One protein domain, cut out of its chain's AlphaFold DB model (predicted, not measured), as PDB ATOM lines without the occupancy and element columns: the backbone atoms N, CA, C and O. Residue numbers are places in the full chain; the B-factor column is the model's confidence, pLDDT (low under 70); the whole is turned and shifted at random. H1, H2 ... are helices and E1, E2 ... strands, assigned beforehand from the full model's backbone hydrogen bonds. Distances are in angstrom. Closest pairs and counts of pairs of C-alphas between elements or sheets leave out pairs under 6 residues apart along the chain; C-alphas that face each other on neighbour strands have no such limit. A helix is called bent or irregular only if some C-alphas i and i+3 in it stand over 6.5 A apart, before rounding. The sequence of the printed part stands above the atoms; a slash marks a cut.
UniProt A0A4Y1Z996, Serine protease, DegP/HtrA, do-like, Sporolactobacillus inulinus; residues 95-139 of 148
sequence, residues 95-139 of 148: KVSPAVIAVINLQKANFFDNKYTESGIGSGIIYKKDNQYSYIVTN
ATOM      1  N   LYS A  95      62.826 -56.531  45.906       84.94
ATOM      2  CA  LYS A  95      63.392 -56.745  44.562       84.94
ATOM      3  C   LYS A  95      63.913 -58.164  44.315       84.94
ATOM      4  O   LYS A  95      63.820 -58.638  43.184       84.94
ATOM      5  N   VAL A  96      64.496 -58.830  45.316       86.19
ATOM      6  CA  VAL A  96      65.097 -60.170  45.133       86.19
ATOM      7  C   VAL A  96      64.140 -61.314  45.450       86.19
ATOM      8  O   VAL A  96      64.329 -62.414  44.932       86.19
ATOM      9  N   SER A  97      63.111 -61.073  46.265       85.00
ATOM     10  CA  SER A  97      62.177 -62.109  46.719       85.00
ATOM     11  C   SER A  97      61.542 -62.934  45.588       85.00
ATOM     12  O   SER A  97      61.488 -64.155  45.747       85.00
ATOM     13  N   PRO A  98      61.174 -62.374  44.412       88.69
ATOM     14  CA  PRO A  98      60.567 -63.164  43.339       88.69
ATOM     15  C   PRO A  98      61.551 -64.119  42.645       88.69
ATOM     16  O   PRO A  98      61.128 -65.010  41.910       88.69
ATOM     17  N   ALA A  99      62.861 -63.929  42.838       91.12
ATOM     18  CA  ALA A  99      63.908 -64.755  42.239       91.12
ATOM     19  C   ALA A  99      64.386 -65.895  43.158       91.12
ATOM     20  O   ALA A  99      65.115 -66.778  42.694       91.12
ATOM     21  N   VAL A 100      63.997 -65.887  44.440       92.25
ATOM     22  CA  VAL A 100      64.379 -66.907  45.429       92.25
ATOM     23  C   VAL A 100      63.314 -67.998  45.486       92.25
ATOM     24  O   VAL A 100      62.127 -67.720  45.633       92.25
ATOM     25  N   ILE A 101      63.739 -69.255  45.395       93.81
ATOM     26  CA  ILE A 101      62.854 -70.425  45.366       93.81
ATOM     27  C   ILE A 101      63.277 -71.485  46.386       93.81
ATOM     28  O   ILE A 101      64.440 -71.553  46.791       93.81
ATOM     29  N   ALA A 102      62.333 -72.350  46.764       94.12
ATOM     30  CA  ALA A 102      62.622 -73.582  47.488       94.12
ATOM     31  C   ALA A 102      63.038 -74.689  46.505       94.12
ATOM     32  O   ALA A 102      62.409 -74.875  45.462       94.12
ATOM     33  N   VAL A 103      64.089 -75.431  46.846       93.62
ATOM     34  CA  VAL A 103      64.620 -76.545  46.058       93.62
ATOM     35  C   VAL A 103      64.517 -77.819  46.888       93.62
ATOM     36  O   VAL A 103      65.098 -77.905  47.970       93.62
ATOM     37  N   ILE A 104      63.786 -78.806  46.368       91.94
ATOM     38  CA  ILE A 104      63.583 -80.115  46.999       91.94
ATOM     39  C   ILE A 104      64.138 -81.185  46.061       91.94
ATOM     40  O   ILE A 104      63.745 -81.279  44.898       91.94
ATOM     41  N   ASN A 105      65.063 -81.988  46.571       90.19
ATOM     42  CA  ASN A 105      65.675 -83.102  45.868       90.19
ATOM     43  C   ASN A 105      65.035 -84.411  46.317       90.19
ATOM     44  O   ASN A 105      65.137 -84.803  47.480       90.19
ATOM     45  N   LEU A 106      64.403 -85.097  45.370       89.50
ATOM     46  CA  LEU A 106      63.763 -86.387  45.573       89.50
ATOM     47  C   LEU A 106      64.609 -87.479  44.920       89.50
ATOM     48  O   LEU A 106      64.833 -87.460  43.709       89.50
ATOM     49  N   GLN A 107      65.042 -88.458  45.710       85.38
ATOM     50  CA  GLN A 107      65.780 -89.622  45.220       85.38
ATOM     51  C   GLN A 107      64.954 -90.891  45.400       85.38
ATOM     52  O   GLN A 107      64.125 -91.000  46.305       85.38
ATOM     53  N   LYS A 108      65.147 -91.856  44.500       84.31
ATOM     54  CA  LYS A 108      64.448 -93.140  44.571       84.31
ATOM     55  C   LYS A 108      65.024 -93.939  45.740       84.31
ATOM     56  O   LYS A 108      66.227 -94.178  45.762       84.31
ATOM     57  N   ALA A 109      64.179 -94.333  46.692       77.75
ATOM     58  CA  ALA A 109      64.631 -95.018  47.903       77.75
ATOM     59  C   ALA A 109      65.180 -96.422  47.597       77.75
ATOM     60  O   ALA A 109      66.234 -96.786  48.100       77.75
ATOM     61  N   ASN A 110      64.500 -97.176  46.725       82.62
ATOM     62  CA  ASN A 110      64.928 -98.494  46.254       82.62
ATOM     63  C   ASN A 110      64.632 -98.639  44.755       82.62
ATOM     64  O   ASN A 110      63.676 -98.066  44.242       82.62
ATOM     65  N   PHE A 111      65.406 -99.451  44.032       78.69
ATOM     66  CA  PHE A 111      65.148 -99.700  42.606       78.69
ATOM     67  C   PHE A 111      63.792-100.378  42.358       78.69
ATOM     68  O   PHE A 111      63.109-100.024  41.391       78.69
ATOM     69  N   PHE A 112      63.400-101.284  43.257       84.38
ATOM     70  CA  PHE A 112      62.165-102.070  43.191       84.38
ATOM     71  C   PHE A 112      60.935-101.343  43.754       84.38
ATOM     72  O   PHE A 112      59.820-101.660  43.354       84.38
ATOM     73  N   ASP A 113      61.128-100.329  44.604       77.06
ATOM     74  CA  ASP A 113      60.027 -99.531  45.147       77.06
ATOM     75  C   ASP A 113      59.900 -98.213  44.387       77.06
ATOM     76  O   ASP A 113      60.841 -97.430  44.298       77.06
ATOM     77  N   ASN A 114      58.703 -97.881  43.905       78.81
ATOM     78  CA  ASN A 114      58.427 -96.574  43.289       78.81
ATOM     79  C   ASN A 114      58.265 -95.444  44.323       78.81
ATOM     80  O   ASN A 114      57.567 -94.460  44.079       78.81
ATOM     81  N   LYS A 115      58.903 -95.579  45.491       80.62
ATOM     82  CA  LYS A 115      58.874 -94.588  46.562       80.62
ATOM     83  C   LYS A 115      60.061 -93.639  46.420       80.62
ATOM     84  O   LYS A 115      61.221 -94.057  46.424       80.62
ATOM     85  N   TYR A 116      59.758 -92.352  46.328       83.62
ATOM     86  CA  TYR A 116      60.745 -91.283  46.404       83.62
ATOM     87  C   TYR A 116      60.901 -90.834  47.854       83.62
ATOM     88  O   TYR A 116      59.945 -90.856  48.629       83.62
ATOM     89  N   THR A 117      62.118 -90.475  48.237       83.12
ATOM     90  CA  THR A 117      62.437 -89.907  49.546       83.12
ATOM     91  C   THR A 117      63.212 -88.616  49.339       83.12
ATOM     92  O   THR A 117      64.018 -88.503  48.413       83.12
ATOM     93  N   GLU A 118      62.929 -87.627  50.178       85.81
ATOM     94  CA  GLU A 118      63.634 -86.350  50.184       85.81
ATOM     95  C   GLU A 118      65.091 -86.577  50.593       85.81
ATOM     96  O   GLU A 118      65.382 -87.021  51.700       85.81
ATOM     97  N   SER A 119      66.011 -86.306  49.669       84.31
ATOM     98  CA  SER A 119      67.451 -86.442  49.886       84.31
ATOM     99  C   SER A 119      68.139 -85.104  50.156       84.31
ATOM    100  O   SER A 119      69.293 -85.101  50.579       84.31
ATOM    101  N   GLY A 120      67.473 -83.979  49.889       86.44
ATOM    102  CA  GLY A 120      68.019 -82.647  50.126       86.44
ATOM    103  C   GLY A 120      66.950 -81.572  49.991       86.44
ATOM    104  O   GLY A 120      66.108 -81.642  49.101       86.44
ATOM    105  N   ILE A 121      66.981 -80.579  50.875       92.12
ATOM    106  CA  ILE A 121      66.073 -79.428  50.862       92.12
ATOM    107  C   ILE A 121      66.917 -78.178  51.075       92.12
ATOM    108  O   ILE A 121      67.807 -78.165  51.926       92.12
ATOM    109  N   GLY A 122      66.654 -77.126  50.310       92.94
ATOM    110  CA  GLY A 122      67.338 -75.852  50.479       92.94
ATOM    111  C   GLY A 122      66.720 -74.732  49.662       92.94
ATOM    112  O   GLY A 122      65.629 -74.861  49.111       92.94
ATOM    113  N   SER A 123      67.432 -73.615  49.589       94.44
ATOM    114  CA  SER A 123      67.068 -72.473  48.757       94.44
ATOM    115  C   SER A 123      67.844 -72.471  47.439       94.44
ATOM    116  O   SER A 123      68.924 -73.061  47.307       94.44
ATOM    117  N   GLY A 124      67.283 -71.793  46.445       94.19
ATOM    118  CA  GLY A 124      67.941 -71.513  45.177       94.19
ATOM    119  C   GLY A 124      67.581 -70.129  44.656       94.19
ATOM    120  O   GLY A 124      66.580 -69.543  45.068       94.19
ATOM    121  N   ILE A 125      68.409 -69.607  43.754       95.25
ATOM    122  CA  ILE A 125      68.209 -68.302  43.113       95.25
ATOM    123  C   ILE A 125      68.180 -68.497  41.600       95.25
ATOM    124  O   ILE A 125      69.091 -69.108  41.033       95.25
ATOM    125  N   ILE A 126      67.153 -67.965  40.940       93.81
ATOM    126  CA  ILE A 126      67.074 -67.917  39.476       93.81
ATOM    127  C   ILE A 126      67.954 -66.762  38.987       93.81
ATOM    128  O   ILE A 126      67.675 -65.606  39.291       93.81
ATOM    129  N   TYR A 127      69.003 -67.059  38.216       93.38
ATOM    130  CA  TYR A 127      69.932 -66.031  37.715       93.38
ATOM    131  C   TYR A 127      69.761 -65.722  36.224       93.38
ATOM    132  O   TYR A 127      70.208 -64.682  35.745       93.38
ATOM    133  N   LYS A 128      69.125 -66.627  35.474       93.31
ATOM    134  CA  LYS A 128      68.805 -66.438  34.059       93.31
ATOM    135  C   LYS A 128      67.510 -67.163  33.733       93.31
ATOM    136  O   LYS A 128      67.300 -68.298  34.158       93.31
ATOM    137  N   LYS A 129      66.674 -66.525  32.923       91.62
ATOM    138  CA  LYS A 129      65.507 -67.139  32.300       91.62
ATOM    139  C   LYS A 129      65.615 -66.949  30.793       91.62
ATOM    140  O   LYS A 129      65.863 -65.840  30.329       91.62
ATOM    141  N   ASP A 130      65.483 -68.041  30.064       93.62
ATOM    142  CA  ASP A 130      65.355 -68.101  28.612       93.62
ATOM    143  C   ASP A 130      63.921 -68.551  28.273       93.62
ATOM    144  O   ASP A 130      63.172 -68.974  29.160       93.62
ATOM    145  N   ASN A 131      63.521 -68.496  27.007       90.69
ATOM    146  CA  ASN A 131      62.175 -68.863  26.564       90.69
ATOM    147  C   ASN A 131      61.790 -70.312  26.915       90.69
ATOM    148  O   ASN A 131      60.604 -70.606  27.038       90.69
ATOM    149  N   GLN A 132      62.770 -71.206  27.084       93.44
ATOM    150  CA  GLN A 132      62.545 -72.629  27.368       93.44
ATOM    151  C   GLN A 132      63.124 -73.108  28.707       93.44
ATOM    152  O   GLN A 132      62.698 -74.147  29.206       93.44
ATOM    153  N   TYR A 133      64.073 -72.377  29.300       93.44
ATOM    154  CA  TYR A 133      64.821 -72.844  30.471       93.44
ATOM    155  C   TYR A 133      65.001 -71.747  31.521       93.44
ATOM    156  O   TYR A 133      65.298 -70.598  31.196       93.44
ATOM    157  N   SER A 134      64.906 -72.130  32.793       93.50
ATOM    158  CA  SER A 134      65.307 -71.302  33.932       93.50
ATOM    159  C   SER A 134      66.571 -71.885  34.545       93.50
ATOM    160  O   SER A 134      66.631 -73.078  34.838       93.50
ATOM    161  N   TYR A 135      67.572 -71.040  34.754       94.19
ATOM    162  CA  TYR A 135      68.846 -71.433  35.331       94.19
ATOM    163  C   TYR A 135      68.874 -71.025  36.803       94.19
ATOM    164  O   TYR A 135      68.667 -69.854  37.139       94.19
ATOM    165  N   ILE A 136      69.111 -72.005  37.671       94.25
ATOM    166  CA  ILE A 136      69.030 -71.874  39.126       94.25
ATOM    167  C   ILE A 136      70.398 -72.192  39.728       94.25
ATOM    168  O   ILE A 136      71.011 -73.198  39.375       94.25
ATOM    169  N   VAL A 137      70.851 -71.360  40.666       94.69
ATOM    170  CA  VAL A 137      71.989 -71.665  41.542       94.69
ATOM    171  C   VAL A 137      71.460 -72.182  42.876       94.69
ATOM    172  O   VAL A 137      70.570 -71.579  43.470       94.69
ATOM    173  N   THR A 138      72.022 -73.287  43.357       95.12
ATOM    174  CA  THR A 138      71.799 -73.830  44.703       95.12
ATOM    175  C   THR A 138      73.097 -74.456  45.218       95.12
ATOM    176  O   THR A 138      74.085 -74.554  44.489       95.12
ATOM    177  N   ASN A 139      73.115 -74.877  46.478       93.00
ATOM    178  CA  ASN A 139      74.280 -75.519  47.072       93.00
ATOM    179  C   ASN A 139      74.404 -76.986  46.636       93.00
ATOM    180  O   ASN A 139      73.413 -77.701  46.496       93.00
TER     181      ASN A 139
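What this domain is: This is residues 95 to 139 of the 148 residues of the protein "Serine protease, DegP/HtrA, do-like" of Sporolactobacillus inulinus (UniProt A0A4Y1Z996). A long, narrow, twisted ribbon of two antiparallel strands, E1 and E2, makes the longest axis; near its end by H1, the later part of E2 pairs with the short strand E3 in a second, shorter hairpin that turns off sideways. H1, one short helical turn, leads into E1 at the end of the ribbon opposite the loop of residues 109 to 115. The printed part has 45 residues, with one named helix and three named strands in the order H1, E1, E2, E3; the sheet's order is E1, E2, E3, all antiparallel, and the class is mostly strand. The whole is only just loose, close to extended, with a radius of gyration of the C-alphas of 14.0 A, and only just elongated, spanning 44 by 22 by 15 A.

Where its parts are: Look first at E2, residues 116 to 129, the longest strand, which runs 28.4 A from first to last C-alpha and bends by 79 degrees at residue 119. Find C-alpha 100 at (64.379, -66.907, 45.429); from there E1, residues 100 to 108, runs 26.2 A to C-alpha 108 at (64.448, -93.140, 44.571). E3 takes residues 134 to 138, 12.8 A long, and ends at C-alpha 138 at (71.799, -73.830, 44.703). H1 is residues 95 to 99, 8.4 A long, and is irregular: C-alphas 95 and 98 are 7.1 A apart.

How they stand to each other: Begin at E2, the inner strand, with the edge strands E1 and E3 as its neighbours; the three form a meander, each strand the antiparallel neighbour of the one before. E1 and E2 are a hairpin at 144 degrees between directions; C-alphas 104 and 121 face each other at 4.6 A, and N 103 and O 122 are within hydrogen-bond range at 2.8 A. E2 and E3 are a hairpin at 120 degrees; C-alphas 126 and 136 face each other at 4.4 A, and N 135 and O 128 are within range at 2.8 A. The sheet is strongly twisted, its C-alphas up to 5.0 A off the best plane. H1 is on the sheet but over none of its strands; its height of 4.7 A is taken over a local plane of just 6 C-alphas. The closest C-alphas of H1 and E2 are those of Ala 99 and Ile 126, 5.3 A apart. In H1, 0 of 1 O i to N i+4 pairs and 1 of 2 O i to N i+3 pairs are within range.

The domain as a whole: Look at Lys 95 and Phe 112 for the two C-alphas farthest apart, 45.4 A. The printed part has no cut. The links from H1 to E1 and from E2 to E3 are tight, and the link from E1 to E2, 7 residues, is short. The mean pLDDT of the printed part is 89.1, and no printed residue is under 70.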